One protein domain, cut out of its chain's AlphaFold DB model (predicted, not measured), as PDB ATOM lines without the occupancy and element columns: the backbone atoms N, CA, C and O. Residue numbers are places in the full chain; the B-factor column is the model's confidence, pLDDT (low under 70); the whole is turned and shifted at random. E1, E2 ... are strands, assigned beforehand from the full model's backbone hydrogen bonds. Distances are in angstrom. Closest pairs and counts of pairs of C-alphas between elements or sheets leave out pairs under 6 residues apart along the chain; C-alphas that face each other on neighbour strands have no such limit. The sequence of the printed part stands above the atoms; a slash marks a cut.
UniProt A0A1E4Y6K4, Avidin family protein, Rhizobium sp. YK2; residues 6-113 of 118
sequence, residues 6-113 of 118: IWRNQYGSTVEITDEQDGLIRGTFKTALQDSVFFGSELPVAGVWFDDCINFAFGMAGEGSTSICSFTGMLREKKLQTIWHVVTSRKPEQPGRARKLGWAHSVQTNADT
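What this domain is: This is residues 6 to 113 of the 118 residues of the protein "Avidin family protein" of Rhizobium sp. YK2 (UniProt A0A1E4Y6K4). One twisted antiparallel sheet rolls round towards a barrel that is only loosely closed, its first strand E1 coming close to its last, E9, near one end of each. The hairpin of E8 and the last part of E7 extends the sheet at one end of the long axis. The printed part has 108 residues with nine named strands, E1 to E9 in chain order, and no named helix; the class is all strand, and E1 to E8 form a meander, each strand the antiparallel neighbour of the one before. The whole is compact, with a radius of gyration of the C-alphas of 14.6 A, and elongated, spanning 45 by 26 by 25 A.

Where its parts are: E1 is residues 6 to 9, from C-alpha 6 at (-33.584, 14.983, -8.131). E2 is residues 14 to 19, E3 24 to 30 and E4 42 to 50, 25.4 A long. E5, residues 53 to 62, measures 31.3 A, E6, residues 65 to 76, 34.2 A, and E7, residues 79 to 94, 40.6 A. E8 is residues 97 to 100; E9, residues 107 to 113, ends at C-alpha 113 at (-39.216, 18.275, -19.495).

How they stand to each other: E1 and E2 form a hairpin, with N 7 and O 15 2.9 A apart. E3 is the antiparallel neighbour of E2, with N 16 and O 28 within hydrogen-bond range at 2.9 A, and of E4, with N 27 and O 45 within hydrogen-bond range at 3.1 A. E5 pairs with E4 through N 48 and O 55, 2.9 A, and with E6 through N 58 and O 69, 3.0 A. E7 has three neighbours: E6, with N 72 and O 83 2.9 A apart; E9 on the other side, with N 84 and O 110 2.8 A apart; and E8, with N 91 and O 99 3.0 A apart. E7 bends by 64 degrees at residue 89. The closest C-alphas of E1 and E9, those of Asn 9 and Thr 113, are 5.3 A apart.

The domain as a whole: The C-alphas of Glu 77 and Gly 96, the two farthest apart, are 46.9 A apart. The printed part has no cut. The link from E3 to E4 is long, with 11 residues. Mean pLDDT of the printed part is 95.4, and no printed residue is under 70.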
ATOM      1  N   ILE A   6     -32.485  14.016  -8.071       98.44
ATOM      2  CA  ILE A   6     -33.584  14.983  -8.131       98.44
ATOM      3  C   ILE A   6     -33.680  15.536  -9.544       98.44
ATOM      4  O   ILE A   6     -32.733  16.112 -10.084       98.44
ATOM      5  N   TRP A   7     -34.869  15.418 -10.116       98.50
ATOM      6  CA  TRP A   7     -35.215  15.918 -11.433       98.50
ATOM      7  C   TRP A   7     -36.217  17.050 -11.287       98.50
ATOM      8  O   TRP A   7     -37.240  16.899 -10.620       98.50
ATOM      9  N   ARG A   8     -35.954  18.185 -11.929       98.69
ATOM     10  CA  ARG A   8     -36.807  19.375 -11.863       98.69
ATOM     11  C   ARG A   8     -37.344  19.733 -13.241       98.69
ATOM     12  O   ARG A   8     -36.558  19.859 -14.178       98.69
ATOM     13  N   ASN A   9     -38.656  19.923 -13.360       98.50
ATOM     14  CA  ASN A   9     -39.275  20.347 -14.617       98.50
ATOM     15  C   ASN A   9     -39.176  21.863 -14.850       98.50
ATOM     16  O   ASN A   9     -38.774  22.629 -13.970       98.50
ATOM     17  N   GLN A  10     -39.615  22.309 -16.029       98.19
ATOM     18  CA  GLN A  10     -39.634  23.720 -16.426       98.19
ATOM     19  C   GLN A  10     -40.494  24.626 -15.524       98.19
ATOM     20  O   GLN A  10     -40.330  25.843 -15.549       98.19
ATOM     21  N   TYR A  11     -41.397  24.049 -14.727       97.69
ATOM     22  CA  TYR A  11     -42.254  24.768 -13.783       97.69
ATOM     23  C   TYR A  11     -41.694  24.784 -12.353       97.69
ATOM     24  O   TYR A  11     -42.294  25.391 -11.472       97.69
ATOM     25  N   GLY A  12     -40.569  24.109 -12.101       98.12
ATOM     26  CA  GLY A  12     -39.971  23.977 -10.772       98.12
ATOM     27  C   GLY A  12     -40.531  22.831  -9.922       98.12
ATOM     28  O   GLY A  12     -40.141  22.711  -8.765       98.12
ATOM     29  N   SER A  13     -41.412  21.985 -10.466       98.31
ATOM     30  CA  SER A  13     -41.841  20.748  -9.793       98.31
ATOM     31  C   SER A  13     -40.695  19.741  -9.786       98.31
ATOM     32  O   SER A  13     -39.903  19.708 -10.730       98.31
ATOM     33  N   THR A  14     -40.622  18.907  -8.754       98.56
ATOM     34  CA  THR A  14     -39.531  17.946  -8.570       98.56
ATOM     35  C   THR A  14     -40.043  16.519  -8.460       98.56
ATOM     36  O   THR A  14     -41.049  16.272  -7.793       98.56
ATOM     37  N   VAL A  15     -39.317  15.584  -9.072       98.62
ATOM     38  CA  VAL A  15     -39.365  14.156  -8.740       98.62
ATOM     39  C   VAL A  15     -37.998  13.750  -8.196       98.62
ATOM     40  O   VAL A  15     -36.977  13.981  -8.840       98.62
ATOM     41  N   GLU A  16     -37.976  13.202  -6.989       98.62
ATOM     42  CA  GLU A  16     -36.787  12.617  -6.376       98.62
ATOM     43  C   GLU A  16     -36.903  11.102  -6.481       98.62
ATOM     44  O   GLU A  16     -37.828  10.516  -5.925       98.62
ATOM     45  N   ILE A  17     -35.991  10.472  -7.215       98.44
ATOM     46  CA  ILE A  17     -35.911   9.015  -7.337       98.44
ATOM     47  C   ILE A  17     -34.857   8.542  -6.341       98.44
ATOM     48  O   ILE A  17     -33.702   8.958  -6.421       98.44
ATOM     49  N   THR A  18     -35.262   7.692  -5.401       98.06
ATOM     50  CA  THR A  18     -34.412   7.211  -4.299       98.06
ATOM     51  C   THR A  18     -34.036   5.739  -4.427       98.06
ATOM     52  O   THR A  18     -33.122   5.283  -3.744       98.06
ATOM     53  N   ASP A  19     -34.723   4.994  -5.294       97.44
ATOM     54  CA  ASP A  19     -34.471   3.581  -5.566       97.44
ATOM     55  C   ASP A  19     -34.835   3.256  -7.022       97.44
ATOM     56  O   ASP A  19     -35.874   3.706  -7.510       97.44
ATOM     57  N   GLU A  20     -33.985   2.482  -7.705       96.00
ATOM     58  CA  GLU A  20     -34.140   2.118  -9.125       96.00
ATOM     59  C   GLU A  20     -33.818   0.637  -9.437       96.00
ATOM     60  O   GLU A  20     -33.300   0.299 -10.503       96.00
ATOM     61  N   GLN A  21     -34.099  -0.275  -8.506       95.69
ATOM     62  CA  GLN A  21     -33.738  -1.694  -8.630       95.69
ATOM     63  C   GLN A  21     -34.710  -2.512  -9.499       95.69
ATOM     64  O   GLN A  21     -35.916  -2.278  -9.505       95.69
ATOM     65  N   ASP A  22     -34.175  -3.506 -10.219       95.44
ATOM     66  CA  ASP A  22     -34.937  -4.510 -10.984       95.44
ATOM     67  C   ASP A  22     -35.977  -3.935 -11.970       95.44
ATOM     68  O   ASP A  22     -37.063  -4.486 -12.154       95.44
ATOM     69  N   GLY A  23     -35.655  -2.806 -12.613       96.38
ATOM     70  CA  GLY A  23     -36.554  -2.133 -13.559       96.38
ATOM     71  C   GLY A  23     -37.731  -1.411 -12.895       96.38
ATOM     72  O   GLY A  23     -38.652  -0.974 -13.583       96.38
ATOM     73  N   LEU A  24     -37.725  -1.278 -11.568       98.19
ATOM     74  CA  LEU A  24     -38.699  -0.522 -10.786       98.19
ATOM     75  C   LEU A  24     -38.068   0.780 -10.303       98.19
ATOM     76  O   LEU A  24     -36.869   0.824 -10.048       98.19
ATOM     77  N   ILE A  25     -38.875   1.827 -10.130       98.12
ATOM     78  CA  ILE A  25     -38.446   3.034  -9.414       98.12
ATOM     79  C   ILE A  25     -39.350   3.343  -8.226       98.12
ATOM     80  O   ILE A  25     -40.557   3.070  -8.250       98.12
ATOM     81  N   ARG A  26     -38.769   3.977  -7.208       98.56
ATOM     82  CA  ARG A  26     -39.485   4.598  -6.088       98.56
ATOM     83  C   ARG A  26     -38.923   5.979  -5.797       98.56
ATOM     84  O   ARG A  26     -37.758   6.263  -6.069       98.56
ATOM     85  N   GLY A  27     -39.767   6.832  -5.237       98.50
ATOM     86  CA  GLY A  27     -39.389   8.210  -4.992       98.50
ATOM     87  C   GLY A  27     -40.501   9.056  -4.398       98.50
ATOM     88  O   GLY A  27     -41.497   8.536  -3.886       98.50
ATOM     89  N   THR A  28     -40.351  10.367  -4.526       98.75
ATOM     90  CA  THR A  28     -41.364  11.358  -4.160       98.75
ATOM     91  C   THR A  28     -41.546  12.388  -5.269       98.75
ATOM     92  O   THR A  28     -40.658  12.631  -6.084       98.75
ATOM     93  N   PHE A  29     -42.728  12.994  -5.323       98.62
ATOM     94  CA  PHE A  29     -43.047  14.086  -6.231       98.62
ATOM     95  C   PHE A  29     -43.615  15.272  -5.463       98.62
ATOM     96  O   PHE A  29     -44.458  15.112  -4.577       98.62
ATOM     97  N   LYS A  30     -43.208  16.474  -5.869       98.38
ATOM     98  CA  LYS A  30     -43.736  17.737  -5.363       98.38
ATOM     99  C   LYS A  30     -43.995  18.690  -6.516       98.38
ATOM    100  O   LYS A  30     -43.091  19.036  -7.273       98.38
ATOM    101  N   THR A  31     -45.236  19.147  -6.636       97.62
ATOM    102  CA  THR A  31     -45.586  20.148  -7.644       97.62
ATOM    103  C   THR A  31     -45.262  21.563  -7.167       97.62
ATOM    104  O   THR A  31     -45.462  21.901  -6.000       97.62
ATOM    105  N   ALA A  32     -44.799  22.403  -8.090       97.44
ATOM    106  CA  ALA A  32     -44.668  23.845  -7.896       97.44
ATOM    107  C   ALA A  32     -45.905  24.631  -8.375       97.44
ATOM    108  O   ALA A  32     -46.017  25.828  -8.115       97.44
ATOM    109  N   LEU A  33     -46.838  23.972  -9.070       95.69
ATOM    110  CA  LEU A  33     -48.025  24.598  -9.649       95.69
ATOM    111  C   LEU A  33     -49.131  24.723  -8.596       95.69
ATOM    112  O   LEU A  33     -49.638  23.714  -8.111       95.69
ATOM    113  N   GLN A  34     -49.513  25.955  -8.248       94.69
ATOM    114  CA  GLN A  34     -50.526  26.237  -7.217       94.69
ATOM    115  C   GLN A  34     -51.944  25.811  -7.612       94.69
ATOM    116  O   GLN A  34     -52.778  25.546  -6.752       94.69
ATOM    117  N   ASP A  35     -52.218  25.748  -8.911       90.81
ATOM    118  CA  ASP A  35     -53.482  25.305  -9.494       90.81
ATOM    119  C   ASP A  35     -53.558  23.778  -9.674       90.81
ATOM    120  O   ASP A  35     -54.593  23.241 -10.081       90.81
ATOM    121  N   SER A  36     -52.482  23.058  -9.344       91.62
ATOM    122  CA  SER A  36     -52.468  21.602  -9.332       91.62
ATOM    123  C   SER A  36     -53.281  21.052  -8.167       91.62
ATOM    124  O   SER A  36     -53.156  21.486  -7.025       91.62
ATOM    125  N   VAL A  37     -54.037  19.987  -8.435       91.38
ATOM    126  CA  VAL A  37     -54.744  19.222  -7.398       91.38
ATOM    127  C   VAL A  37     -53.797  18.615  -6.356       91.38
ATOM    128  O   VAL A  37     -54.226  18.301  -5.254       91.38
ATOM    129  N   PHE A  38     -52.518  18.472  -6.705       94.62
ATOM    130  CA  PHE A  38     -51.469  17.898  -5.868       94.62
ATOM    131  C   PHE A  38     -50.674  18.960  -5.083       94.62
ATOM    132  O   PHE A  38     -49.690  18.622  -4.422       94.62
ATOM    133  N   PHE A  39     -51.033  20.246  -5.191       94.31
ATOM    134  CA  PHE A  39     -50.285  21.335  -4.561       94.31
ATOM    135  C   PHE A  39     -50.244  21.211  -3.033       94.31
ATOM    136  O   PHE A  39     -51.200  20.775  -2.398       94.31
ATOM    137  N   GLY A  40     -49.106  21.582  -2.440       93.56
ATOM    138  CA  GLY A  40     -48.876  21.499  -0.993       93.56
ATOM    139  C   GLY A  40     -48.582  20.090  -0.462       93.56
ATOM    140  O   GLY A  40     -48.261  19.959   0.716       93.56
ATOM    141  N   SER A  41     -48.637  19.059  -1.310       93.94
ATOM    142  CA  SER A  41     -48.344  17.672  -0.933       93.94
ATOM    143  C   SER A  41     -46.983  17.209  -1.451       93.94
ATOM    144  O   SER A  41     -46.535  17.608  -2.526       93.94
ATOM    145  N   GLU A  42     -46.357  16.313  -0.693       97.19
ATOM    146  CA  GLU A  42     -45.262  15.463  -1.153       97.19
ATOM    147  C   GLU A  42     -45.820  14.050  -1.326       97.19
ATOM    148  O   GLU A  42     -46.365  13.472  -0.383       97.19
ATOM    149  N   LEU A  43     -45.787  13.534  -2.553       98.00
ATOM    150  CA  LEU A  43     -46.522  12.327  -2.929       98.00
ATOM    151  C   LEU A  43     -45.562  11.179  -3.231       98.00
ATOM    152  O   LEU A  43     -44.616  11.387  -3.990       98.00
ATOM    153  N   PRO A  44     -45.806   9.966  -2.704       98.38
ATOM    154  CA  PRO A  44     -44.989   8.810  -3.033       98.38
ATOM    155  C   PRO A  44     -45.139   8.466  -4.514       98.38
ATOM    156  O   PRO A  44     -46.249   8.400  -5.052       98.38
ATOM    157  N   VAL A  45     -44.002   8.228  -5.153       98.50
ATOM    158  CA  VAL A  45     -43.882   7.860  -6.558       98.50
ATOM    159  C   VAL A  45     -43.491   6.395  -6.663       98.50
ATOM    160  O   VAL A  45     -42.606   5.923  -5.948       98.50
ATOM    161  N   ALA A  46     -44.125   5.694  -7.597       98.62
ATOM    162  CA  ALA A  46     -43.717   4.366  -8.034       98.62
ATOM    163  C   ALA A  46     -43.780   4.276  -9.559       98.62
ATOM    164  O   ALA A  46     -44.586   4.959 -10.196       98.62
ATOM    165  N   GLY A  47     -42.940   3.435 -10.149       98.56
ATOM    166  CA  GLY A  47     -42.827   3.360 -11.598       98.56
ATOM    167  C   GLY A  47     -41.960   2.215 -12.091       98.56
ATOM    168  O   GLY A  47     -41.524   1.371 -11.307       98.56
ATOM    169  N   VAL A  48     -41.710   2.214 -13.396       98.69
ATOM    170  CA  VAL A  48     -40.852   1.244 -14.082       98.69
ATOM    171  C   VAL A  48     -39.897   1.956 -15.027       98.69
ATOM    172  O   VAL A  48     -40.215   3.029 -15.545       98.69
ATOM    173  N   TRP A  49     -38.750   1.347 -15.295       98.25
ATOM    174  CA  TRP A  49     -37.772   1.858 -16.245       98.25
ATOM    175  C   TRP A  49     -37.154   0.722 -17.061       98.25
ATOM    176  O   TRP A  49     -36.977  -0.389 -16.565       98.25
ATOM    177  N   PHE A  50     -36.827   1.018 -18.318       97.19
ATOM    178  CA  PHE A  50     -36.117   0.118 -19.225       97.19
ATOM    179  C   PHE A  50     -35.236   0.954 -20.150       97.19
ATOM    180  O   PHE A  50     -35.744   1.813 -20.870       97.19
ATOM    181  N   ASP A  51     -33.927   0.709 -20.117       95.81
ATOM    182  CA  ASP A  51     -32.920   1.484 -20.847       95.81
ATOM    183  C   ASP A  51     -33.054   2.999 -20.606       95.81
ATOM    184  O   ASP A  51     -32.798   3.491 -19.507       95.81
ATOM    185  N   ASP A  52     -33.449   3.747 -21.634       97.25
ATOM    186  CA  ASP A  52     -33.631   5.195 -21.616       97.25
ATOM    187  C   ASP A  52     -35.090   5.621 -21.409       97.25
ATOM    188  O   ASP A  52     -35.370   6.819 -21.417       97.25
ATOM    189  N   CYS A  53     -36.011   4.676 -21.223       98.38
ATOM    190  CA  CYS A  53     -37.436   4.911 -21.036       98.38
ATOM    191  C   CYS A  53     -37.836   4.752 -19.566       98.38
ATOM    192  O   CYS A  53     -37.358   3.862 -18.862       98.38
ATOM    193  N   ILE A  54     -38.767   5.592 -19.114       98.62
ATOM    194  CA  ILE A  54     -39.255   5.592 -17.733       98.62
ATOM    195  C   ILE A  54     -40.740   5.945 -17.674       98.62
ATOM    196  O   ILE A  54     -41.236   6.807 -18.406       98.62
ATOM    197  N   ASN A  55     -41.455   5.279 -16.776       98.69
ATOM    198  CA  ASN A  55     -42.791   5.646 -16.342       98.69
ATOM    199  C   ASN A  55     -42.786   5.806 -14.828       98.69
ATOM    200  O   ASN A  55     -42.164   5.016 -14.123       98.69
ATOM    201  N   PHE A  56     -43.526   6.789 -14.336       98.69
ATOM    202  CA  PHE A  56     -43.800   6.916 -12.918       98.69
ATOM    203  C   PHE A  56     -45.171   7.517 -12.668       98.69
ATOM    204  O   PHE A  56     -45.715   8.258 -13.489       98.69
ATOM    205  N   ALA A  57     -45.754   7.171 -11.530       98.81
ATOM    206  CA  ALA A  57     -47.073   7.616 -11.140       98.81
ATOM    207  C   ALA A  57     -47.134   7.910  -9.647       98.81
ATOM    208  O   ALA A  57     -46.402   7.341  -8.835       98.81
ATOM    209  N   PHE A  58     -48.052   8.798  -9.303       98.50
ATOM    210  CA  PHE A  58     -48.397   9.150  -7.937       98.50
ATOM    211  C   PHE A  58     -49.872   9.527  -7.892       98.50
ATOM    212  O   PHE A  58     -50.476   9.915  -8.896       98.50
ATOM    213  N   GLY A  59     -50.478   9.424  -6.719       96.88
ATOM    214  CA  GLY A  59     -51.885   9.743  -6.559       96.88
ATOM    215  C   GLY A  59     -52.207  10.203  -5.157       96.88
ATOM    216  O   GLY A  59     -51.428  10.034  -4.223       96.88
ATOM    217  N   MET A  60     -53.391  10.778  -5.029       94.50
ATOM    218  CA  MET A  60     -53.939  11.190  -3.750       94.50
ATOM    219  C   MET A  60     -55.432  10.891  -3.694       94.50
ATOM    220  O   MET A  60     -56.147  10.947  -4.701       94.50
ATOM    221  N   ALA A  61     -55.913  10.621  -2.489       91.19
ATOM    222  CA  ALA A  61     -57.327  10.558  -2.176       91.19
ATOM    223  C   ALA A  61     -57.553  11.243  -0.827       91.19
ATOM    224  O   ALA A  61     -56.933  10.874   0.163       91.19
ATOM    225  N   GLY A  62     -58.440  12.234  -0.787       79.25
ATOM    226  CA  GLY A  62     -58.668  13.037   0.415       79.25
ATOM    227  C   GLY A  62     -59.159  14.435   0.057       79.25
ATOM    228  O   GLY A  62     -59.129  14.814  -1.111       79.25
ATOM    229  N   GLU A  63     -59.683  15.168   1.040       71.56
ATOM    230  CA  GLU A  63     -60.048  16.595   0.905       71.56
ATOM    231  C   GLU A  63     -60.953  16.930  -0.299       71.56
ATOM    232  O   GLU A  63     -60.896  17.997  -0.900       71.56
ATOM    233  N   GLY A  64     -61.819  15.988  -0.676       80.94
ATOM    234  CA  GLY A  64     -62.767  16.158  -1.776       80.94
ATOM    235  C   GLY A  64     -62.206  15.892  -3.175       80.94
ATOM    236  O   GLY A  64     -62.974  15.946  -4.138       80.94
ATOM    237  N   SER A  65     -60.929  15.520  -3.301       88.38
ATOM    238  CA  SER A  65     -60.328  15.092  -4.565       88.38
ATOM    239  C   SER A  65     -59.875  13.632  -4.548       88.38
ATOM    240  O   SER A  65     -59.569  13.031  -3.515       88.38
ATOM    241  N   THR A  66     -59.877  13.001  -5.718       95.00
ATOM    242  CA  THR A  66     -59.215  11.711  -5.932       95.00
ATOM    243  C   THR A  66     -58.674  11.675  -7.341       95.00
ATOM    244  O   THR A  66     -59.448  11.588  -8.303       95.00
ATOM    245  N   SER A  67     -57.351  11.750  -7.417       96.81
ATOM    246  CA  SER A  67     -56.609  11.954  -8.650       96.81
ATOM    247  C   SER A  67     -55.357  11.090  -8.667       96.81
ATOM    248  O   SER A  67     -54.699  10.919  -7.641       96.81
ATOM    249  N   ILE A  68     -55.020  10.582  -9.847       98.06
ATOM    250  CA  ILE A  68     -53.741   9.937 -10.140       98.06
ATOM    251  C   ILE A  68     -53.094  10.675 -11.307       98.06
ATOM    252  O   ILE A  68     -53.786  11.046 -12.257       98.06
ATOM    253  N   CYS A  69     -51.793  10.914 -11.214       98.50
ATOM    254  CA  CYS A  69     -50.970  11.416 -12.301       98.50
ATOM    255  C   CYS A  69     -49.986  10.328 -12.715       98.50
ATOM    256  O   CYS A  69     -49.434   9.639 -11.856       98.50
ATOM    257  N   SER A  70     -49.746  10.196 -14.012       98.75
ATOM    258  CA  SER A  70     -48.662   9.374 -14.529       98.75
ATOM    259  C   SER A  70     -47.892  10.130 -15.595       98.75
ATOM    260  O   SER A  70     -48.488  10.741 -16.482       98.75
ATOM    261  N   PHE A  71     -46.572  10.052 -15.493       98.81
ATOM    262  CA  PHE A  71     -45.604  10.530 -16.460       98.81
ATOM    263  C   PHE A  71     -45.012   9.324 -17.187       98.81
ATOM    264  O   PHE A  71     -44.641   8.338 -16.553       98.81
ATOM    265  N   THR A  72     -44.880   9.418 -18.504       98.81
ATOM    266  CA  THR A  72     -44.140   8.453 -19.322       98.81
ATOM    267  C   THR A  72     -43.238   9.220 -20.262       98.81
ATOM    268  O   THR A  72     -43.666  10.194 -20.885       98.81
ATOM    269  N   GLY A  73     -41.992   8.788 -20.383       98.50
ATOM    270  CA  GLY A  73     -41.022   9.515 -21.172       98.50
ATOM    271  C   GLY A  73     -39.735   8.762 -21.419       98.50
ATOM    272  O   GLY A  73     -39.635   7.558 -21.183       98.50
ATOM    273  N   MET A  74     -38.753   9.512 -21.901       98.25
ATOM    274  CA  MET A  74     -37.415   9.007 -22.172       98.25
ATOM    275  C   MET A  74     -36.341  10.064 -21.920       98.25
ATOM    276  O   MET A  74     -36.594  11.269 -21.993       98.25
ATOM    277  N   LEU A  75     -35.120   9.601 -21.664       98.06
ATOM    278  CA  LEU A  75     -33.942  10.438 -21.513       98.06
ATOM    279  C   LEU A  75     -33.305  10.711 -22.885       98.06
ATOM    280  O   LEU A  75     -32.832   9.810 -23.583       98.06
ATOM    281  N   ARG A  76     -33.269  11.984 -23.281       96.44
ATOM    282  CA  ARG A  76     -32.648  12.465 -24.526       96.44
ATOM    283  C   ARG A  76     -31.845  13.715 -24.221       96.44
ATOM    284  O   ARG A  76     -32.346  14.619 -23.567       96.44
ATOM    285  N   GLU A  77     -30.591  13.760 -24.665       94.75
ATOM    286  CA  GLU A  77     -29.734  14.946 -24.496       94.75
ATOM    287  C   GLU A  77     -29.646  15.433 -23.032       94.75
ATOM    288  O   GLU A  77     -29.647  16.628 -22.754       94.75
ATOM    289  N   LYS A  78     -29.575  14.486 -22.080       94.19
ATOM    290  CA  LYS A  78     -29.580  14.731 -20.620       94.19
ATOM    291  C   LYS A  78     -30.871  15.357 -20.068       94.19
ATOM    292  O   LYS A  78     -30.885  15.813 -18.928       94.19
ATOM    293  N   LYS A  79     -31.952  15.351 -20.846       97.50
ATOM    294  CA  LYS A  79     -33.280  15.815 -20.440       97.50
ATOM    295  C   LYS A  79     -34.263  14.660 -20.434       97.50
ATOM    296  O   LYS A  79     -34.360  13.912 -21.408       97.50
ATOM    297  N   LEU A  80     -34.999  14.522 -19.343       98.25
ATOM    298  CA  LEU A  80     -36.099  13.576 -19.251       98.25
ATOM    299  C   LEU A  80     -37.340  14.237 -19.862       98.25
ATOM    300  O   LEU A  80     -37.966  15.099 -19.249       98.25
ATOM    301  N   GLN A  81     -37.659  13.864 -21.099       98.56
ATOM    302  CA  GLN A  81     -38.827  14.365 -21.819       98.56
ATOM    303  C   GLN A  81     -40.011  13.442 -21.570       98.56
ATOM    304  O   GLN A  81     -39.925  12.245 -21.839       98.56
ATOM    305  N   THR A  82     -41.113  13.991 -21.068       98.81
ATOM    306  CA  THR A  82     -42.280  13.215 -20.639       98.81
ATOM    307  C   THR A  82     -43.565  13.781 -21.216       98.81
ATOM    308  O   THR A  82     -43.727  14.994 -21.346       98.81
ATOM    309  N   ILE A  83     -44.509  12.892 -21.503       98.75
ATOM    310  CA  ILE A  83     -45.929  13.231 -21.480       98.75
ATOM    311  C   ILE A  83     -46.497  12.818 -20.131       98.75
ATOM    312  O   ILE A  83     -46.032  11.854 -19.520       98.75
ATOM    313  N   TRP A  84     -47.537  13.504 -19.688       98.56
ATOM    314  CA  TRP A  84     -48.269  13.120 -18.497       98.56
ATOM    315  C   TRP A  84     -49.764  13.152 -18.724       98.56
ATOM    316  O   TRP A  84     -50.271  13.882 -19.577       98.56
ATOM    317  N   HIS A  85     -50.484  12.374 -17.929       98.25
ATOM    318  CA  HIS A  85     -51.927  12.481 -17.819       98.25
ATOM    319  C   HIS A  85     -52.355  12.432 -16.355       98.25
ATOM    320  O   HIS A  85     -51.782  11.707 -15.543       98.25
ATOM    321  N   VAL A  86     -53.391  13.199 -16.031       97.94
ATOM    322  CA  VAL A  86     -54.071  13.176 -14.740       97.94
ATOM    323  C   VAL A  86     -55.477  12.643 -14.959       97.94
ATOM    324  O   VAL A  86     -56.228  13.189 -15.768       97.94
ATOM    325  N   VAL A  87     -55.852  11.616 -14.201       97.94
ATOM    326  CA  VAL A  87     -57.238  11.146 -14.103       97.94
ATOM    327  C   VAL A  87     -57.791  11.564 -12.753       97.94
ATOM    328  O   VAL A  87     -57.278  11.164 -11.712       97.94
ATOM    329  N   THR A  88     -58.858  12.356 -12.769       96.81
ATOM    330  CA  THR A  88     -59.570  12.827 -11.579       96.81
ATOM    331  C   THR A  88     -60.985  12.263 -11.555       96.81
ATOM    332  O   THR A  88     -61.796  12.522 -12.446       96.81
ATOM    333  N   SER A  89     -61.306  11.501 -10.512       95.31
ATOM    334  CA  SER A  89     -62.632  10.885 -10.346       95.31
ATOM    335  C   SER A  89     -63.638  11.810  -9.655       95.31
ATOM    336  O   SER A  89     -64.833  11.774  -9.956       95.31
ATOM    337  N   ARG A  90     -63.168  12.665  -8.740       93.12
ATOM    338  CA  ARG A  90     -63.982  13.646  -8.011       93.12
ATOM    339  C   ARG A  90     -63.187  14.913  -7.724       93.12
ATOM    340  O   ARG A  90     -61.975  14.831  -7.560       93.12
ATOM    341  N   LYS A  91     -63.881  16.050  -7.652       90.12
ATOM    342  CA  LYS A  91     -63.329  17.353  -7.248       90.12
ATOM    343  C   LYS A  91     -64.174  17.976  -6.131       90.12
ATOM    344  O   LYS A  91     -65.372  17.670  -6.059       90.12
ATOM    345  N   PRO A  92     -63.599  18.873  -5.313       87.38
ATOM    346  CA  PRO A  92     -64.368  19.689  -4.382       87.38
ATOM    347  C   PRO A  92     -65.444  20.494  -5.124       87.38
ATOM    348  O   PRO A  92     -65.192  21.036  -6.199       87.38
ATOM    349  N   GLU A  93     -66.649  20.545  -4.562       84.19
ATOM    350  CA  GLU A  93     -67.764  21.350  -5.081       84.19
ATOM    351  C   GLU A  93     -68.184  22.410  -4.058       84.19
ATOM    352  O   GLU A  93     -68.348  23.577  -4.399       84.19
ATOM    353  N   GLN A  94     -68.314  22.006  -2.794       82.31
ATOM    354  CA  GLN A  94     -68.618  22.861  -1.644       82.31
ATOM    355  C   GLN A  94     -67.869  22.329  -0.411       82.31
ATOM    356  O   GLN A  94     -67.424  21.176  -0.428       82.31
ATOM    357  N   PRO A  95     -67.735  23.110   0.676       77.88
ATOM    358  CA  PRO A  95     -67.166  22.611   1.926       77.88
ATOM    359  C   PRO A  95     -67.851  21.307   2.366       77.88
ATOM    360  O   PRO A  95     -69.069  21.251   2.509       77.88
ATOM    361  N   GLY A  96     -67.072  20.235   2.520       77.75
ATOM    362  CA  GLY A  96     -67.582  18.909   2.893       77.75
ATOM    363  C   GLY A  96     -68.284  18.117   1.778       77.75
ATOM    364  O   GLY A  96     -68.724  16.997   2.034       77.75
ATOM    365  N   ARG A  97     -68.370  18.632   0.540       82.56
ATOM    366  CA  ARG A  97     -69.011  17.948  -0.596       82.56
ATOM    367  C   ARG A  97     -68.096  17.872  -1.818       82.56
ATOM    368  O   ARG A  97     -67.581  18.877  -2.305       82.56
ATOM    369  N   ALA A  98     -67.958  16.662  -2.356       88.19
ATOM    370  CA  ALA A  98     -67.230  16.388  -3.590       88.19
ATOM    371  C   ALA A  98     -68.182  15.938  -4.701       88.19
ATOM    372  O   ALA A  98     -69.098  15.145  -4.464       88.19
ATOM    373  N   ARG A  99     -67.924  16.392  -5.928       91.62
ATOM    374  CA  ARG A  99     -68.677  16.012  -7.126       91.62
ATOM    375  C   ARG A  99     -67.894  14.988  -7.936       91.62
ATOM    376  O   ARG A  99     -66.726  15.218  -8.252       91.62
ATOM    377  N   LYS A 100     -68.542  13.882  -8.316       93.94
ATOM    378  CA  LYS A 100     -67.995  12.942  -9.306       93.94
ATOM    379  C   LYS A 100     -67.964  13.595 -10.684       93.94
ATOM    380  O   LYS A 100     -68.934  14.229 -11.094       93.94
ATOM    381  N   LEU A 101     -66.857  13.427 -11.392       94.12
ATOM    382  CA  LEU A 101     -66.710  13.930 -12.752       94.12
ATOM    383  C   LEU A 101     -67.189  12.884 -13.763       94.12
ATOM    384  O   LEU A 101     -67.002  11.685 -13.568       94.12
ATOM    385  N   GLY A 102     -67.817  13.348 -14.845       95.94
ATOM    386  CA  GLY A 102     -68.012  12.524 -16.035       95.94
ATOM    387  C   GLY A 102     -66.691  12.361 -16.788       95.94
ATOM    388  O   GLY A 102     -65.852  13.259 -16.743       95.94
ATOM    389  N   TRP A 103     -66.529  11.248 -17.511       95.94
ATOM    390  CA  TRP A 103     -65.269  10.861 -18.165       95.94
ATOM    391  C   TRP A 103     -64.611  11.979 -18.988       95.94
ATOM    392  O   TRP A 103     -63.426  12.249 -18.819       95.94
ATOM    393  N   ALA A 104     -65.392  12.692 -19.804       93.88
ATOM    394  CA  ALA A 104     -64.896  13.783 -20.649       93.88
ATOM    395  C   ALA A 104     -64.250  14.946 -19.864       93.88
ATOM    396  O   ALA A 104     -63.508  15.736 -20.436       93.88
ATOM    397  N   HIS A 105     -64.516  15.052 -18.559       93.19
ATOM    398  CA  HIS A 105     -63.947  16.065 -17.667       93.19
ATOM    399  C   HIS A 105     -62.946  15.488 -16.655       93.19
ATOM    400  O   HIS A 105     -62.410  16.234 -15.834       93.19
ATOM    401  N   SER A 106     -62.723  14.172 -16.671       96.56
ATOM    402  CA  SER A 106     -61.837  13.481 -15.734       96.56
ATOM    403  C   SER A 106     -60.380  13.483 -16.169       96.56
ATOM    404  O   SER A 106     -59.520  13.299 -15.314       96.56
ATOM    405  N   VAL A 107     -60.097  13.665 -17.460       96.75
ATOM    406  CA  VAL A 107     -58.756  13.479 -18.022       96.75
ATOM    407  C   VAL A 107     -58.150  14.817 -18.431       96.75
ATOM    408  O   VAL A 107     -58.778  15.604 -19.135       96.75
ATOM    409  N   GLN A 108     -56.910  15.047 -18.013       96.19
ATOM    410  CA  GLN A 108     -56.052  16.136 -18.476       96.19
ATOM    411  C   GLN A 108     -54.709  15.547 -18.908       96.19
ATOM    412  O   GLN A 108     -54.263  14.569 -18.317       96.19
ATOM    413  N   THR A 109     -54.059  16.126 -19.914       97.75
ATOM    414  CA  THR A 109     -52.733  15.692 -20.369       97.75
ATOM    415  C   THR A 109     -51.921  16.877 -20.875       97.75
ATOM    416  O   THR A 109     -52.493  17.850 -21.371       97.75
ATOM    417  N   ASN A 110     -50.601  16.803 -20.718       97.75
ATOM    418  CA  ASN A 110     -49.642  17.735 -21.304       97.75
ATOM    419  C   ASN A 110     -48.249  17.076 -21.353       97.75
ATOM    420  O   ASN A 110     -48.129  15.862 -21.166       97.75
ATOM    421  N   ALA A 111     -47.205  17.864 -21.601       98.12
ATOM    422  CA  ALA A 111     -45.817  17.427 -21.596       98.12
ATOM    423  C   ALA A 111     -44.952  18.263 -20.645       98.12
ATOM    424  O   ALA A 111     -45.092  19.484 -20.576       98.12
ATOM    425  N   ASP A 112     -44.008  17.592 -19.986       98.44
ATOM    426  CA  ASP A 112     -43.019  18.195 -19.096       98.44
ATOM    427  C   ASP A 112     -41.613  17.720 -19.470       98.44
ATOM    428  O   ASP A 112     -41.403  16.570 -19.868       98.44
ATOM    429  N   THR A 113     -40.633  18.606 -19.319       98.62
ATOM    430  CA  THR A 113     -39.216  18.275 -19.495       98.62
ATOM    431  C   THR A 113     -38.489  18.501 -18.188       98.62
ATOM    432  O   THR A 113     -38.499  19.615 -17.668       98.62
TER     433      THR A 113